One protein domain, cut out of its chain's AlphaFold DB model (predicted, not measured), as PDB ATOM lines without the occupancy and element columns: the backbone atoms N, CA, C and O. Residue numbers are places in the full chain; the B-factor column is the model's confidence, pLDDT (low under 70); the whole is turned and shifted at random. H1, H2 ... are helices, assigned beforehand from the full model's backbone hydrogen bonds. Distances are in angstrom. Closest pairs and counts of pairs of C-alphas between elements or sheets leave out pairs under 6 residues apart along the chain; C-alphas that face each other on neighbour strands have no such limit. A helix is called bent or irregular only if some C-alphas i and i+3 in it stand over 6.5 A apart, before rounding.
ATOM      1  N   GLU A   4     -33.445  22.645 -10.158       81.31
ATOM      2  CA  GLU A   4     -32.075  22.269  -9.786       81.31
ATOM      3  C   GLU A   4     -32.001  20.891  -9.114       81.31
ATOM      4  O   GLU A   4     -31.142  20.079  -9.456       81.31
ATOM      5  N   ASN A   5     -32.948  20.573  -8.224       84.94
ATOM      6  CA  ASN A   5     -32.994  19.268  -7.559       84.94
ATOM      7  C   ASN A   5     -33.339  18.146  -8.548       84.94
ATOM      8  O   ASN A   5     -32.808  17.040  -8.432       84.94
ATOM      9  N   ARG A   6     -34.213  18.413  -9.531       87.19
ATOM     10  CA  ARG A   6     -34.537  17.448 -10.592       87.19
ATOM     11  C   ARG A   6     -33.318  17.180 -11.472       87.19
ATOM     12  O   ARG A   6     -33.018  16.020 -11.732       87.19
ATOM     13  N   LYS A   7     -32.591  18.230 -11.866       88.25
ATOM     14  CA  LYS A   7     -31.376  18.117 -12.682       88.25
ATOM     15  C   LYS A   7     -30.271  17.329 -11.974       88.25
ATOM     16  O   LYS A   7     -29.719  16.407 -12.562       88.25
ATOM     17  N   ALA A   8     -30.006  17.617 -10.699       88.25
ATOM     18  CA  ALA A   8     -29.020  16.868  -9.915       88.25
ATOM     19  C   ALA A   8     -29.407  15.383  -9.762       88.25
ATOM     20  O   ALA A   8     -28.562  14.493  -9.874       88.25
ATOM     21  N   LYS A   9     -30.703  15.096  -9.557       88.88
ATOM     22  CA  LYS A   9     -31.215  13.718  -9.501       88.88
ATOM     23  C   LYS A   9     -31.086  13.012 -10.855       88.88
ATOM     24  O   LYS A   9     -30.699  11.848 -10.875       88.88
ATOM     25  N   PHE A  10     -31.362  13.710 -11.957       90.75
ATOM     26  CA  PHE A  10     -31.178  13.201 -13.315       90.75
ATOM     27  C   PHE A  10     -29.718  12.822 -13.578       90.75
ATOM     28  O   PHE A  10     -29.447  11.683 -13.937       90.75
ATOM     29  N   GLU A  11     -28.771  13.727 -13.328       90.81
ATOM     30  CA  GLU A  11     -27.339  13.476 -13.554       90.81
ATOM     31  C   GLU A  11     -26.824  12.283 -12.734       90.81
ATOM     32  O   GLU A  11     -26.131  11.416 -13.271       90.81
ATOM     33  N   SER A  12     -27.226  12.186 -11.462       93.31
ATOM     34  CA  SER A  12     -26.888  11.048 -10.600       93.31
ATOM     35  C   SER A  12     -27.438   9.725 -11.152       93.31
ATOM     36  O   SER A  12     -26.707   8.743 -11.281       93.31
ATOM     37  N   LYS A  13     -28.713   9.703 -11.568       91.62
ATOM     38  CA  LYS A  13     -29.349   8.503 -12.133       91.62
ATOM     39  C   LYS A  13     -28.785   8.103 -13.491       91.62
ATOM     40  O   LYS A  13     -28.641   6.912 -13.760       91.62
ATOM     41  N   VAL A  14     -28.396   9.065 -14.324       91.12
ATOM     42  CA  VAL A  14     -27.691   8.793 -15.582       91.12
ATOM     43  C   VAL A  14     -26.323   8.162 -15.316       91.12
ATOM     44  O   VAL A  14     -25.967   7.198 -15.990       91.12
ATOM     45  N   ALA A  15     -25.578   8.644 -14.317       90.06
ATOM     46  CA  ALA A  15     -24.301   8.043 -13.936       90.06
ATOM     47  C   ALA A  15     -24.469   6.594 -13.438       90.06
ATOM     48  O   ALA A  15     -23.704   5.718 -13.848       90.06
ATOM     49  N   GLU A  16     -25.495   6.321 -12.623       90.94
ATOM     50  CA  GLU A  16     -25.849   4.961 -12.193       90.94
ATOM     51  C   GLU A  16     -26.186   4.056 -13.392       90.94
ATOM     52  O   GLU A  16     -25.634   2.961 -13.511       90.94
ATOM     53  N   LEU A  17     -27.034   4.521 -14.318       90.44
ATOM     54  CA  LEU A  17     -27.399   3.763 -15.520       90.44
ATOM     55  C   LEU A  17     -26.183   3.461 -16.399       90.44
ATOM     56  O   LEU A  17     -26.022   2.326 -16.849       90.44
ATOM     57  N   LEU A  18     -25.298   4.435 -16.618       89.56
ATOM     58  CA  LEU A  18     -24.063   4.239 -17.383       89.56
ATOM     59  C   LEU A  18     -23.124   3.228 -16.714       89.56
ATOM     60  O   LEU A  18     -22.490   2.430 -17.405       89.56
ATOM     61  N   ALA A  19     -23.042   3.235 -15.380       89.25
ATOM     62  CA  ALA A  19     -22.234   2.275 -14.636       89.25
ATOM     63  C   ALA A  19     -22.792   0.849 -14.766       89.25
ATOM     64  O   ALA A  19     -22.050  -0.071 -15.120       89.25
ATOM     65  N   VAL A  20     -24.101   0.673 -14.557       90.06
ATOM     66  CA  VAL A  20     -24.782  -0.635 -14.619       90.06
ATOM     67  C   VAL A  20     -24.767  -1.223 -16.032       90.06
ATOM     68  O   VAL A  20     -24.654  -2.435 -16.201       90.06
ATOM     69  N   THR A  21     -24.843  -0.380 -17.062       90.75
ATOM     70  CA  THR A  21     -24.920  -0.827 -18.464       90.75
ATOM     71  C   THR A  21     -23.565  -1.089 -19.118       90.75
ATOM     72  O   THR A  21     -23.522  -1.652 -20.209       90.75
ATOM     73  N   SER A  22     -22.455  -0.751 -18.453       85.69
ATOM     74  CA  SER A  22     -21.096  -0.803 -19.017       85.69
ATOM     75  C   SER A  22     -20.610  -2.187 -19.486       85.69
ATOM     76  O   SER A  22     -19.632  -2.253 -20.228       85.69
ATOM     77  N   GLY A  23     -21.295  -3.270 -19.110       86.56
ATOM     78  CA  GLY A  23     -21.012  -4.640 -19.558       86.56
ATOM     79  C   GLY A  23     -22.233  -5.406 -20.074       86.56
ATOM     80  O   GLY A  23     -22.169  -6.625 -20.212       86.56
ATOM     81  N   LEU A  24     -23.358  -4.728 -20.318       93.25
ATOM     82  CA  LEU A  24     -24.573  -5.384 -20.802       93.25
ATOM     83  C   LEU A  24     -24.545  -5.562 -22.324       93.25
ATOM     84  O   LEU A  24     -24.046  -4.716 -23.063       93.25
ATOM     85  N   SER A  25     -25.134  -6.662 -22.795       94.50
ATOM     86  CA  SER A  25     -25.389  -6.859 -24.224       94.50
ATOM     87  C   SER A  25     -26.494  -5.920 -24.718       94.50
ATOM     88  O   SER A  25     -27.340  -5.473 -23.940       94.50
ATOM     89  N   VAL A  26     -26.530  -5.678 -26.031       95.75
ATOM     90  CA  VAL A  26     -27.571  -4.877 -26.699       95.75
ATOM     91  C   VAL A  26     -28.983  -5.325 -26.293       95.75
ATOM     92  O   VAL A  26     -29.815  -4.495 -25.931       95.75
ATOM     93  N   THR A  27     -29.229  -6.636 -26.249       95.31
ATOM     94  CA  THR A  27     -30.511  -7.218 -25.825       95.31
ATOM     95  C   THR A  27     -30.889  -6.814 -24.402       95.31
ATOM     96  O   THR A  27     -32.008  -6.363 -24.160       95.31
ATOM     97  N   HIS A  28     -29.950  -6.924 -23.458       95.44
ATOM     98  CA  HIS A  28     -30.188  -6.551 -22.064       95.44
ATOM     99  C   HIS A  28     -30.395  -5.040 -21.896       95.44
ATOM    100  O   HIS A  28     -31.185  -4.631 -21.051       95.44
ATOM    101  N   ILE A  29     -29.741  -4.211 -22.716       96.00
ATOM    102  CA  ILE A  29     -29.938  -2.755 -22.705       96.00
ATOM    103  C   ILE A  29     -31.363  -2.395 -23.144       96.00
ATOM    104  O   ILE A  29     -32.004  -1.573 -22.491       96.00
ATOM    105  N   PHE A  30     -31.896  -3.039 -24.189       95.50
ATOM    106  CA  PHE A  30     -33.295  -2.844 -24.582       95.50
ATOM    107  C   PHE A  30     -34.271  -3.306 -23.504       95.50
ATOM    108  O   PHE A  30     -35.207  -2.577 -23.181       95.50
ATOM    109  N   MET A  31     -34.034  -4.464 -22.882       93.62
ATOM    110  CA  MET A  31     -34.861  -4.916 -21.757       93.62
ATOM    111  C   MET A  31     -34.850  -3.908 -20.605       93.62
ATOM    112  O   MET A  31     -35.912  -3.545 -20.101       93.62
ATOM    113  N   LEU A  32     -33.667  -3.405 -20.235       94.19
ATOM    114  CA  LEU A  32     -33.528  -2.391 -19.194       94.19
ATOM    115  C   LEU A  32     -34.288  -1.117 -19.564       94.19
ATOM    116  O   LEU A  32     -35.020  -0.592 -18.733       94.19
ATOM    117  N   ARG A  33     -34.195  -0.660 -20.817       94.00
ATOM    118  CA  ARG A  33     -34.957   0.497 -21.296       94.00
ATOM    119  C   ARG A  33     -36.459   0.307 -21.127       94.00
ATOM    120  O   ARG A  33     -37.112   1.206 -20.603       94.00
ATOM    121  N   ARG A  34     -37.000  -0.845 -21.538       93.12
ATOM    122  CA  ARG A  34     -38.431  -1.150 -21.384       93.12
ATOM    123  C   ARG A  34     -38.848  -1.101 -19.913       93.12
ATOM    124  O   ARG A  34     -39.865  -0.497 -19.590       93.12
ATOM    125  N   MET A  35     -38.036  -1.677 -19.025       92.25
ATOM    126  CA  MET A  35     -38.282  -1.650 -17.580       92.25
ATOM    127  C   MET A  35     -38.233  -0.224 -17.016       92.25
ATOM    128  O   MET A  35     -39.134   0.171 -16.287       92.25
ATOM    129  N   THR A  36     -37.225   0.567 -17.388       91.56
ATOM    130  CA  THR A  36     -37.069   1.955 -16.935       91.56
ATOM    131  C   THR A  36     -38.203   2.853 -17.433       91.56
ATOM    132  O   THR A  36     -38.674   3.703 -16.688       91.56
ATOM    133  N   GLN A  37     -38.686   2.657 -18.663       89.31
ATOM    134  CA  GLN A  37     -39.825   3.411 -19.201       89.31
ATOM    135  C   GLN A  37     -41.162   3.016 -18.562       89.31
ATOM    136  O   GLN A  37     -42.051   3.857 -18.452       89.31
ATOM    137  N   ALA A  38     -41.309   1.757 -18.145       88.69
ATOM    138  CA  ALA A  38     -42.498   1.280 -17.446       88.69
ATOM    139  C   ALA A  38     -42.521   1.669 -15.957       88.69
ATOM    140  O   ALA A  38     -43.588   1.647 -15.347       88.69
ATOM    141  N   ASP A  39     -41.367   2.010 -15.371       91.38
ATOM    142  CA  ASP A  39     -41.249   2.381 -13.962       91.38
ATOM    143  C   ASP A  39     -41.829   3.788 -13.695       91.38
ATOM    144  O   ASP A  39     -41.277   4.789 -14.175       91.38
ATOM    145  N   PRO A  40     -42.905   3.904 -12.887       88.62
ATOM    146  CA  PRO A  40     -43.504   5.189 -12.543       88.62
ATOM    147  C   PRO A  40     -42.529   6.162 -11.871       88.62
ATOM    148  O   PRO A  40     -42.656   7.375 -12.061       88.62
ATOM    149  N   GLU A  41     -41.535   5.674 -11.117       88.88
ATOM    150  CA  GLU A  41     -40.566   6.540 -10.436       88.88
ATOM    151  C   GLU A  41     -39.631   7.259 -11.410       88.88
ATOM    152  O   GLU A  41     -39.141   8.354 -11.104       88.88
ATOM    153  N   THR A  42     -39.422   6.701 -12.602       89.88
ATOM    154  CA  THR A  42     -38.568   7.290 -13.637       89.88
ATOM    155  C   THR A  42     -39.103   8.638 -14.110       89.88
ATOM    156  O   THR A  42     -38.341   9.599 -14.255       89.88
ATOM    157  N   SER A  43     -40.428   8.764 -14.217       86.75
ATOM    158  CA  SER A  43     -41.091  10.021 -14.590       86.75
ATOM    159  C   SER A  43     -40.828  11.173 -13.606       86.75
ATOM    160  O   SER A  43     -40.970  12.344 -13.961       86.75
ATOM    161  N   SER A  44     -40.393  10.866 -12.373       88.81
ATOM    162  CA  SER A  44     -40.062  11.878 -11.363       88.81
ATOM    163  C   SER A  44     -38.755  12.623 -11.644       88.81
ATOM    164  O   SER A  44     -38.539  13.696 -11.074       88.81
ATOM    165  N   TRP A  45     -37.870  12.066 -12.479       88.69
ATOM    166  CA  TRP A  45     -36.532  12.614 -12.714       88.69
ATOM    167  C   TRP A  45     -36.111  12.688 -14.184       88.69
ATOM    168  O   TRP A  45     -35.189  13.445 -14.469       88.69
ATOM    169  N   ALA A  46     -36.785  11.998 -15.106       90.81
ATOM    170  CA  ALA A  46     -36.544  12.127 -16.543       90.81
ATOM    171  C   ALA A  46     -37.842  12.069 -17.351       90.81
ATOM    172  O   ALA A  46     -38.762  11.315 -17.031       90.81
ATOM    173  N   ASN A  47     -37.896  12.837 -18.438       91.12
ATOM    174  CA  ASN A  47     -38.918  12.660 -19.466       91.12
ATOM    175  C   ASN A  47     -38.481  11.630 -20.526       91.12
ATOM    176  O   ASN A  47     -37.316  11.241 -20.614       91.12
ATOM    177  N   GLU A  48     -39.424  11.196 -21.364       88.62
ATOM    178  CA  GLU A  48     -39.183  10.166 -22.385       88.62
ATOM    179  C   GLU A  48     -38.060  10.538 -23.367       88.62
ATOM    180  O   GLU A  48     -37.265   9.683 -23.759       88.62
ATOM    181  N   ARG A  49     -37.949  11.822 -23.725       89.31
ATOM    182  CA  ARG A  49     -36.924  12.313 -24.653       89.31
ATOM    183  C   ARG A  49     -35.533  12.272 -24.028       89.31
ATOM    184  O   ARG A  49     -34.586  11.862 -24.692       89.31
ATOM    185  N   GLU A  50     -35.409  12.677 -22.768       91.25
ATOM    186  CA  GLU A  50     -34.156  12.618 -22.007       91.25
ATOM    187  C   GLU A  50     -33.677  11.171 -21.846       91.25
ATOM    188  O   GLU A  50     -32.513  10.878 -22.115       91.25
ATOM    189  N   LEU A  51     -34.584  10.252 -21.499       91.62
ATOM    190  CA  LEU A  51     -34.274   8.820 -21.438       91.62
ATOM    191  C   LEU A  51     -33.864   8.265 -22.800       91.62
ATOM    192  O   LEU A  51     -32.927   7.473 -22.867       91.62
ATOM    193  N   GLY A  52     -34.539   8.682 -23.876       90.44
ATOM    194  CA  GLY A  52     -34.186   8.301 -25.242       90.44
ATOM    195  C   GLY A  52     -32.717   8.587 -25.545       90.44
ATOM    196  O   GLY A  52     -31.979   7.669 -25.880       90.44
ATOM    197  N   VAL A  53     -32.268   9.820 -25.292       92.12
ATOM    198  CA  VAL A  53     -30.872  10.237 -25.521       92.12
ATOM    199  C   VAL A  53     -29.880   9.444 -24.663       92.12
ATOM    200  O   VAL A  53     -28.805   9.063 -25.138       92.12
ATOM    201  N   VAL A  54     -30.220   9.175 -23.399       93.56
ATOM    202  CA  VAL A  54     -29.364   8.393 -22.493       93.56
ATOM    203  C   VAL A  54     -29.204   6.963 -23.011       93.56
ATOM    204  O   VAL A  54     -28.077   6.481 -23.136       93.56
ATOM    205  N   PHE A  55     -30.304   6.299 -23.375       95.06
ATOM    206  CA  PHE A  55     -30.260   4.937 -23.904       95.06
ATOM    207  C   PHE A  55     -29.632   4.856 -25.297       95.06
ATOM    208  O   PHE A  55     -28.919   3.891 -25.554       95.06
ATOM    209  N   ASP A  56     -29.800   5.866 -26.155       93.62
ATOM    210  CA  ASP A  56     -29.076   5.966 -27.430       93.62
ATOM    211  C   ASP A  56     -27.565   5.991 -27.202       93.62
ATOM    212  O   ASP A  56     -26.817   5.281 -27.866       93.62
ATOM    213  N   THR A  57     -27.112   6.765 -26.214       93.94
ATOM    214  CA  THR A  57     -25.687   6.868 -25.868       93.94
ATOM    215  C   THR A  57     -25.145   5.546 -25.313       93.94
ATOM    216  O   THR A  57     -24.029   5.135 -25.640       93.94
ATOM    217  N   ILE A  58     -25.933   4.855 -24.484       95.38
ATOM    218  CA  ILE A  58     -25.581   3.539 -23.931       95.38
ATOM    219  C   ILE A  58     -25.512   2.484 -25.043       95.38
ATOM    220  O   ILE A  58     -24.528   1.748 -25.131       95.38
ATOM    221  N   LEU A  59     -26.525   2.433 -25.912       95.69
ATOM    222  CA  LEU A  59     -26.578   1.527 -27.059       95.69
ATOM    223  C   LEU A  59     -25.423   1.785 -28.019       95.69
ATOM    224  O   LEU A  59     -24.777   0.838 -28.453       95.69
ATOM    225  N   ASP A  60     -25.117   3.050 -28.304       94.31
ATOM    226  CA  ASP A  60     -23.992   3.429 -29.151       94.31
ATOM    227  C   ASP A  60     -22.667   2.880 -28.624       94.31
ATOM    228  O   ASP A  60     -21.887   2.297 -29.375       94.31
ATOM    229  N   ARG A  61     -22.440   2.997 -27.314       94.00
ATOM    230  CA  ARG A  61     -21.246   2.453 -26.665       94.00
ATOM    231  C   ARG A  61     -21.207   0.926 -26.706       94.00
ATOM    232  O   ARG A  61     -20.138   0.361 -26.926       94.00
ATOM    233  N   ALA A  62     -22.343   0.264 -26.500       94.69
ATOM    234  CA  ALA A  62     -22.433  -1.193 -26.563       94.69
ATOM    235  C   ALA A  62     -22.173  -1.715 -27.982       94.69
ATOM    236  O   ALA A  62     -21.387  -2.639 -28.162       94.69
ATOM    237  N   VAL A  63     -22.761  -1.073 -28.993       94.50
ATOM    238  CA  VAL A  63     -22.526  -1.367 -30.412       94.50
ATOM    239  C   VAL A  63     -21.065  -1.122 -30.789       94.50
ATOM    240  O   VAL A  63     -20.473  -1.950 -31.476       94.50
ATOM    241  N   ALA A  64     -20.453  -0.034 -30.310       92.75
ATOM    242  CA  ALA A  64     -19.040   0.262 -30.555       92.75
ATOM    243  C   ALA A  64     -18.087  -0.811 -30.005       92.75
ATOM    244  O   ALA A  64     -16.972  -0.951 -30.508       92.75
ATOM    245  N   ALA A  65     -18.505  -1.536 -28.964       91.94
ATOM    246  CA  ALA A  65     -17.735  -2.617 -28.359       91.94
ATOM    247  C   ALA A  65     -17.918  -3.971 -29.070       91.94
ATOM    248  O   ALA A  65     -17.188  -4.914 -28.764       91.94
ATOM    249  N   MET A  66     -18.875  -4.093 -29.997       93.12
ATOM    250  CA  MET A  66     -19.098  -5.319 -30.763       93.12
ATOM    251  C   MET A  66     -18.095  -5.462 -31.911       93.12
ATOM    252  O   MET A  66     -17.656  -4.482 -32.512       93.12
ATOM    253  N   ASP A  67     -17.779  -6.710 -32.260       91.38
ATOM    254  CA  ASP A  67     -17.035  -7.013 -33.479       91.38
ATOM    255  C   ASP A  67     -17.844  -6.607 -34.726       91.38
ATOM    256  O   ASP A  67     -19.056  -6.830 -34.797       91.38
ATOM    257  N   VAL A  68     -17.177  -6.002 -35.714       88.44
ATOM    258  CA  VAL A  68     -17.829  -5.443 -36.910       88.44
ATOM    259  C   VAL A  68     -18.454  -6.531 -37.786       88.44
ATOM    260  O   VAL A  68     -19.489  -6.276 -38.400       88.44
ATOM    261  N   GLU A  69     -17.881  -7.736 -37.832       86.25
ATOM    262  CA  GLU A  69     -18.453  -8.850 -38.594       86.25
ATOM    263  C   GLU A  69     -19.644  -9.465 -37.863       86.25
ATOM    264  O   GLU A  69     -20.655  -9.760 -38.497       86.25
ATOM    265  N   VAL A  70     -19.590  -9.575 -36.531       88.38
ATOM    266  CA  VAL A  70     -20.751  -9.995 -35.722       88.38
ATOM    267  C   VAL A  70     -21.897  -8.994 -35.858       88.38
ATOM    268  O   VAL A  70     -23.046  -9.385 -36.065       88.38
ATOM    269  N   LEU A  71     -21.593  -7.696 -35.791       89.50
ATOM    270  CA  LEU A  71     -22.576  -6.636 -35.991       89.50
ATOM    271  C   LEU A  71     -23.124  -6.636 -37.424       89.50
ATOM    272  O   LEU A  71     -24.315  -6.414 -37.627       89.50
ATOM    273  N   GLY A  72     -22.267  -6.911 -38.409       83.94
ATOM    274  CA  GLY A  72     -22.644  -7.073 -39.807       83.94
ATOM    275  C   GLY A  72     -23.589  -8.252 -40.022       83.94
ATOM    276  O   GLY A  72     -24.639  -8.071 -40.625       83.94
ATOM    277  N   ALA A  73     -23.272  -9.423 -39.471       83.75
ATOM    278  CA  ALA A  73     -24.120 -10.611 -39.544       83.75
ATOM    279  C   ALA A  73     -25.463 -10.407 -38.828       83.75
ATOM    280  O   ALA A  73     -26.505 -10.835 -39.323       83.75
ATOM    281  N   ALA A  74     -25.459  -9.712 -37.687       85.88
ATOM    282  CA  ALA A  74     -26.687  -9.331 -37.005       85.88
ATOM    283  C   ALA A  74     -27.515  -8.355 -37.855       85.88
ATOM    284  O   ALA A  74     -28.722  -8.536 -37.963       85.88
ATOM    285  N   ALA A  75     -26.888  -7.374 -38.513       81.56
ATOM    286  CA  ALA A  75     -27.571  -6.468 -39.435       81.56
ATOM    287  C   ALA A  75     -28.165  -7.217 -40.640       81.56
ATOM    288  O   ALA A  75     -29.300  -6.944 -41.023       81.56
ATOM    289  N   ASP A  76     -27.448  -8.201 -41.188       77.94
ATOM    290  CA  ASP A  76     -27.930  -9.056 -42.281       77.94
ATOM    291  C   ASP A  76     -29.194  -9.854 -41.865       77.94
ATOM    292  O   ASP A  76     -30.045 -10.148 -42.701       77.94
ATOM    293  N   GLN A  77     -29.361 -10.135 -40.566       78.12
ATOM    294  CA  GLN A  77     -30.545 -10.768 -39.955       78.12
ATOM    295  C   GLN A  77     -31.485  -9.759 -39.274       78.12
ATOM    296  O   GLN A  77     -32.173 -10.091 -38.309       78.12
ATOM    297  N   GLN A  78     -31.486  -8.503 -39.727       76.12
ATOM    298  CA  GLN A  78     -32.361  -7.448 -39.210       76.12
ATOM    299  C   GLN A  78     -32.281  -7.234 -37.685       76.12
ATOM    300  O   GLN A  78     -33.251  -6.830 -37.050       76.12
ATOM    301  N   PHE A  79     -31.123  -7.517 -37.089       88.38
ATOM    302  CA  PHE A  79     -30.859  -7.495 -35.651       88.38
ATOM    303  C   PHE A  79     -31.794  -8.356 -34.800       88.38
ATOM    304  O   PHE A  79     -31.794  -8.211 -33.578       88.38
ATOM    305  N   ASP A  80     -32.549  -9.286 -35.387       83.75
ATOM    306  CA  ASP A  80     -33.512 -10.096 -34.636       83.75
ATOM    307  C   ASP A  80     -32.843 -10.919 -33.528       83.75
ATOM    308  O   ASP A  80     -33.441 -11.147 -32.481       83.75
ATOM    309  N   THR A  81     -31.573 -11.283 -33.710       89.31
ATOM    310  CA  THR A  81     -30.753 -11.971 -32.702       89.31
ATOM    311  C   THR A  81     -30.317 -11.080 -31.538       89.31
ATOM    312  O   THR A  81     -29.941 -11.596 -30.487       89.31
ATOM    313  N   LEU A  82     -30.353  -9.754 -31.705       91.88
ATOM    314  CA  LEU A  82     -29.976  -8.771 -30.686       91.88
ATOM    315  C   LEU A  82     -31.187  -8.137 -29.994       91.88
ATOM    316  O   LEU A  82     -31.017  -7.508 -28.949       91.88
ATOM    317  N   LEU A  83     -32.392  -8.294 -30.541       92.00
ATOM    318  CA  LEU A  83     -33.611  -7.717 -29.982       92.00
ATOM    319  C   LEU A  83     -34.259  -8.657 -28.955       92.00
ATOM    320  O   LEU A  83     -34.350  -9.862 -29.189       92.00
ATOM    321  N   PRO A  84     -34.752  -8.132 -27.821       92.69
ATOM    322  CA  PRO A  84     -35.490  -8.951 -26.873       92.69
ATOM    323  C   PRO A  84     -36.877  -9.326 -27.424       92.69
ATOM    324  O   PRO A  84     -37.482  -8.549 -28.176       92.69
ATOM    325  N   PRO A  85     -37.429 -10.487 -27.021       89.56
ATOM    326  CA  PRO A  85     -38.784 -10.871 -27.396       89.56
ATOM    327  C   PRO A  85     -39.796  -9.839 -26.880       89.56
ATOM    328  O   PRO A  85     -39.584  -9.181 -25.858       89.56
ATOM    329  N   GLY A  86     -40.901  -9.665 -27.595       85.81
ATOM    330  CA  GLY A  86     -41.926  -8.695 -27.232       85.81
ATOM    331  C   GLY A  86     -42.889  -8.412 -28.370       85.81
ATOM    332  O   GLY A  86     -42.856  -9.085 -29.399       85.81
ATOM    333  N   ASP A  87     -43.720  -7.405 -28.137       87.44
ATOM    334  CA  ASP A  87     -44.654  -6.850 -29.107       87.44
ATOM    335  C   ASP A  87     -43.947  -6.410 -30.404       87.44
ATOM    336  O   ASP A  87     -42.830  -5.883 -30.363       87.44
ATOM    337  N   GLU A  88     -44.578  -6.662 -31.553       77.19
ATOM    338  CA  GLU A  88     -43.965  -6.476 -32.875       77.19
ATOM    339  C   GLU A  88     -43.728  -4.992 -33.188       77.19
ATOM    340  O   GLU A  88     -42.624  -4.631 -33.592       77.19
ATOM    341  N   ASP A  89     -44.675  -4.109 -32.854       77.62
ATOM    342  CA  ASP A  89     -44.529  -2.662 -33.057       77.62
ATOM    343  C   ASP A  89     -43.381  -2.081 -32.214       77.62
ATOM    344  O   ASP A  89     -42.674  -1.153 -32.627       77.62
ATOM    345  N   GLN A  90     -43.182  -2.611 -31.003       83.50
ATOM    346  CA  GLN A  90     -42.065  -2.222 -30.144       83.50
ATOM    347  C   GLN A  90     -40.728  -2.736 -30.685       83.50
ATOM    348  O   GLN A  90     -39.758  -1.974 -30.731       83.50
ATOM    349  N   ARG A  91     -40.675  -4.002 -31.118       83.25
ATOM    350  CA  ARG A  91     -39.473  -4.590 -31.726       83.25
ATOM    351  C   ARG A  91     -39.073  -3.854 -32.995       83.25
ATOM    352  O   ARG A  91     -37.890  -3.593 -33.174       83.25
ATOM    353  N   ASP A  92     -40.032  -3.454 -33.821       77.50
ATOM    354  CA  ASP A  92     -39.779  -2.672 -35.027       77.50
ATOM    355  C   ASP A  92     -39.113  -1.331 -34.698       77.50
ATOM    356  O   ASP A  92     -38.089  -0.991 -35.290       77.50
ATOM    357  N   LYS A  93     -39.620  -0.589 -33.704       83.12
ATOM    358  CA  LYS A  93     -39.006   0.680 -33.259       83.12
ATOM    359  C   LYS A  93     -37.568   0.494 -32.771       83.12
ATOM    360  O   LYS A  93     -36.692   1.288 -33.108       83.12
ATOM    361  N   GLU A  94     -37.321  -0.545 -31.980       90.62
ATOM    362  CA  GLU A  94     -35.986  -0.866 -31.459       90.62
ATOM    363  C   GLU A  94     -35.034  -1.316 -32.572       90.62
ATOM    364  O   GLU A  94     -33.863  -0.930 -32.589       90.62
ATOM    365  N   ARG A  95     -35.551  -2.068 -33.549       86.75
ATOM    366  CA  ARG A  95     -34.824  -2.460 -34.755       86.75
ATOM    367  C   ARG A  95     -34.347  -1.233 -35.529       86.75
ATOM    368  O   ARG A  95     -33.173  -1.147 -35.883       86.75
ATOM    369  N   TRP A  96     -35.234  -0.260 -35.740       82.81
ATOM    370  CA  TRP A  96     -34.903   1.000 -36.412       82.81
ATOM    371  C   TRP A  96     -33.843   1.805 -35.670       82.81
ATOM    372  O   TRP A  96     -32.886   2.281 -36.279       82.81
ATOM    373  N   GLN A  97     -33.952   1.889 -34.350       88.62
ATOM    374  CA  GLN A  97     -32.956   2.566 -33.527       88.62
ATOM    375  C   GLN A  97     -31.572   1.905 -33.632       88.62
ATOM    376  O   GLN A  97     -30.563   2.602 -33.752       88.62
ATOM    377  N   LEU A  98     -31.507   0.566 -33.651       89.94
ATOM    378  CA  LEU A  98     -30.252  -0.136 -33.918       89.94
ATOM    379  C   LEU A  98     -29.710   0.183 -35.307       89.94
ATOM    380  O   LEU A  98     -28.507   0.405 -35.432       89.94
ATOM    381  N   PHE A  99     -30.548   0.262 -36.343       83.62
ATOM    382  CA  PHE A  99     -30.076   0.665 -37.671       83.62
ATOM    383  C   PHE A  99     -29.418   2.042 -37.667       83.62
ATOM    384  O   PHE A  99     -28.312   2.187 -38.195       83.62
ATOM    385  N   ASP A 100     -30.044   3.029 -37.033       84.69
ATOM    386  CA  ASP A 100     -29.517   4.393 -36.994       84.69
ATOM    387  C   ASP A 100     -28.167   4.469 -36.274       84.69
ATOM    388  O   ASP A 100     -27.212   5.070 -36.782       84.69
ATOM    389  N   ILE A 101     -28.054   3.794 -35.130       90.31
ATOM    390  CA  ILE A 101     -26.829   3.763 -34.327       90.31
ATOM    391  C   ILE A 101     -25.709   2.998 -35.051       90.31
ATOM    392  O   ILE A 101     -24.558   3.440 -35.082       90.31
ATOM    393  N   THR A 102     -26.029   1.862 -35.674       90.19
ATOM    394  CA  THR A 102     -25.037   0.959 -36.289       90.19
ATOM    395  C   THR A 102     -24.493   1.464 -37.623       90.19
ATOM    396  O   THR A 102     -23.376   1.105 -38.011       90.19
ATOM    397  N   LYS A 103     -25.214   2.362 -38.306       85.25
ATOM    398  CA  LYS A 103     -24.857   2.918 -39.624       85.25
ATOM    399  C   LYS A 103     -23.421   3.444 -39.705       85.25
ATOM    400  O   LYS A 103     -22.739   3.225 -40.708       85.25
ATOM    401  N   LYS A 104     -22.935   4.117 -38.654       87.69
ATOM    402  CA  LYS A 104     -21.575   4.689 -38.618       87.69
ATOM    403  C   LYS A 104     -20.468   3.648 -38.418       87.69
ATOM    404  O   LYS A 104     -19.338   3.886 -38.838       87.69
ATOM    405  N   TYR A 105     -20.789   2.493 -37.836       86.75
ATOM    406  CA  TYR A 105     -19.845   1.390 -37.623       86.75
ATOM    407  C   TYR A 105     -19.786   0.462 -38.840       86.75
ATOM    408  O   TYR A 105     -18.706   0.074 -39.281       86.75
ATOM    409  N   LEU A 106     -20.939   0.198 -39.458       82.81
ATOM    410  CA  LEU A 106     -21.049  -0.641 -40.655       82.81
ATOM    411  C   LEU A 106     -20.535   0.044 -41.930       82.81
ATOM    412  O   LEU A 106     -20.255  -0.631 -42.917       82.81
ATOM    413  N   GLY A 107     -20.341   1.366 -41.917       69.38
ATOM    414  CA  GLY A 107     -19.805   2.115 -43.060       69.38
ATOM    415  C   GLY A 107     -18.399   1.687 -43.511       69.38
ATOM    416  O   GLY A 107     -18.033   1.951 -44.654       69.38
ATOM    417  N   LYS A 108     -17.625   1.018 -42.641       59.06
ATOM    418  CA  LYS A 108     -16.282   0.489 -42.946       59.06
ATOM    419  C   LYS A 108     -16.275  -0.976 -43.386       59.06
ATOM    420  O   LYS A 108     -15.237  -1.443 -43.855       59.06
TER     421      LYS A 108
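AT A GLANCE: This is residues 4 to 108 of the 385 residues of an uncharacterized protein of Magnetospirillum marisnigri (UniProt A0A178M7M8). H5, the longest helix by residues, packs at a steep angle on a helical hairpin, H2 and H3, that runs through the middle of an elongated body. H1 runs out past this hairpin towards one end of the long axis, and the short helix H4 sits at the other end, packed on the last part of H5. The printed part has 105 residues with five named helices, H1 to H5 in order along the chain, and no named strand; its class is all helix. The whole is compact, with a radius of gyration of the C-alphas of 14.3 A, and its C-alphas span 44 by 28 by 20 A.

IN THESE COORDINATES: H5, residues 88 to 106, is 24.9 A long and ends at C-alpha 106, (-21.049, -0.641, -40.655). It has a kink of 33 degrees near residue 100 and is only just irregular: C-alphas 101 and 104 are 6.8 A apart. H3, residues 48 to 64, is 23.9 A long, and H2, residues 26 to 38, is 18.6 A long. H1, residues 4 to 21, is 25.7 A long and begins at C-alpha 4, (-32.075, 22.269, -9.786). H4, residues 68 to 76, is 12.0 A long and begins at C-alpha 68, (-17.829, -5.443, -36.910).

HOW THE PARTS SIT: H3 is the hub, touching H1, H2 and H5. H5 touches H3 with residues 97 to 105 alone, at a steep tilt of 50 degrees, the same way; the closest C-alphas, those of Asp 60 and Ile 101, are 5.9 A apart. H2 and H3 form a hairpin and touch at a shallow tilt of 11 degrees, opposite ways, with the C-alphas of Val 26 and Ala 62 closest at 6.3 A. H1 and H3 only just touch, with 3 pairs of C-alphas within 8 A, at a shallow tilt of 28 degrees, the same way; H1 touches H3 with residues 14 to 21 alone, and the closest C-alphas, those of Leu 18 and Ile 58, are 6.8 A apart. H4 and H5 form a second hairpin, at a tilt of 38 degrees that is only just steep, with the C-alphas of Gly 72 and Leu 106 closest at 6.7 A. H1 is apart from H4 and H5, and H2 is apart from H4. Every O i to N i+4 pair is within hydrogen-bond range in H1, H2, H3 and H4, and 13 of 15 are in H5.

THE WHOLE: The two C-alphas farthest apart, those of Glu 4 and Asp 76, are 45.3 A apart. The printed part has no cut. The link from H4 to H5, 11 residues, is long. The mean pLDDT of the printed part is 88.6, and residues 107 to 108 are under 70.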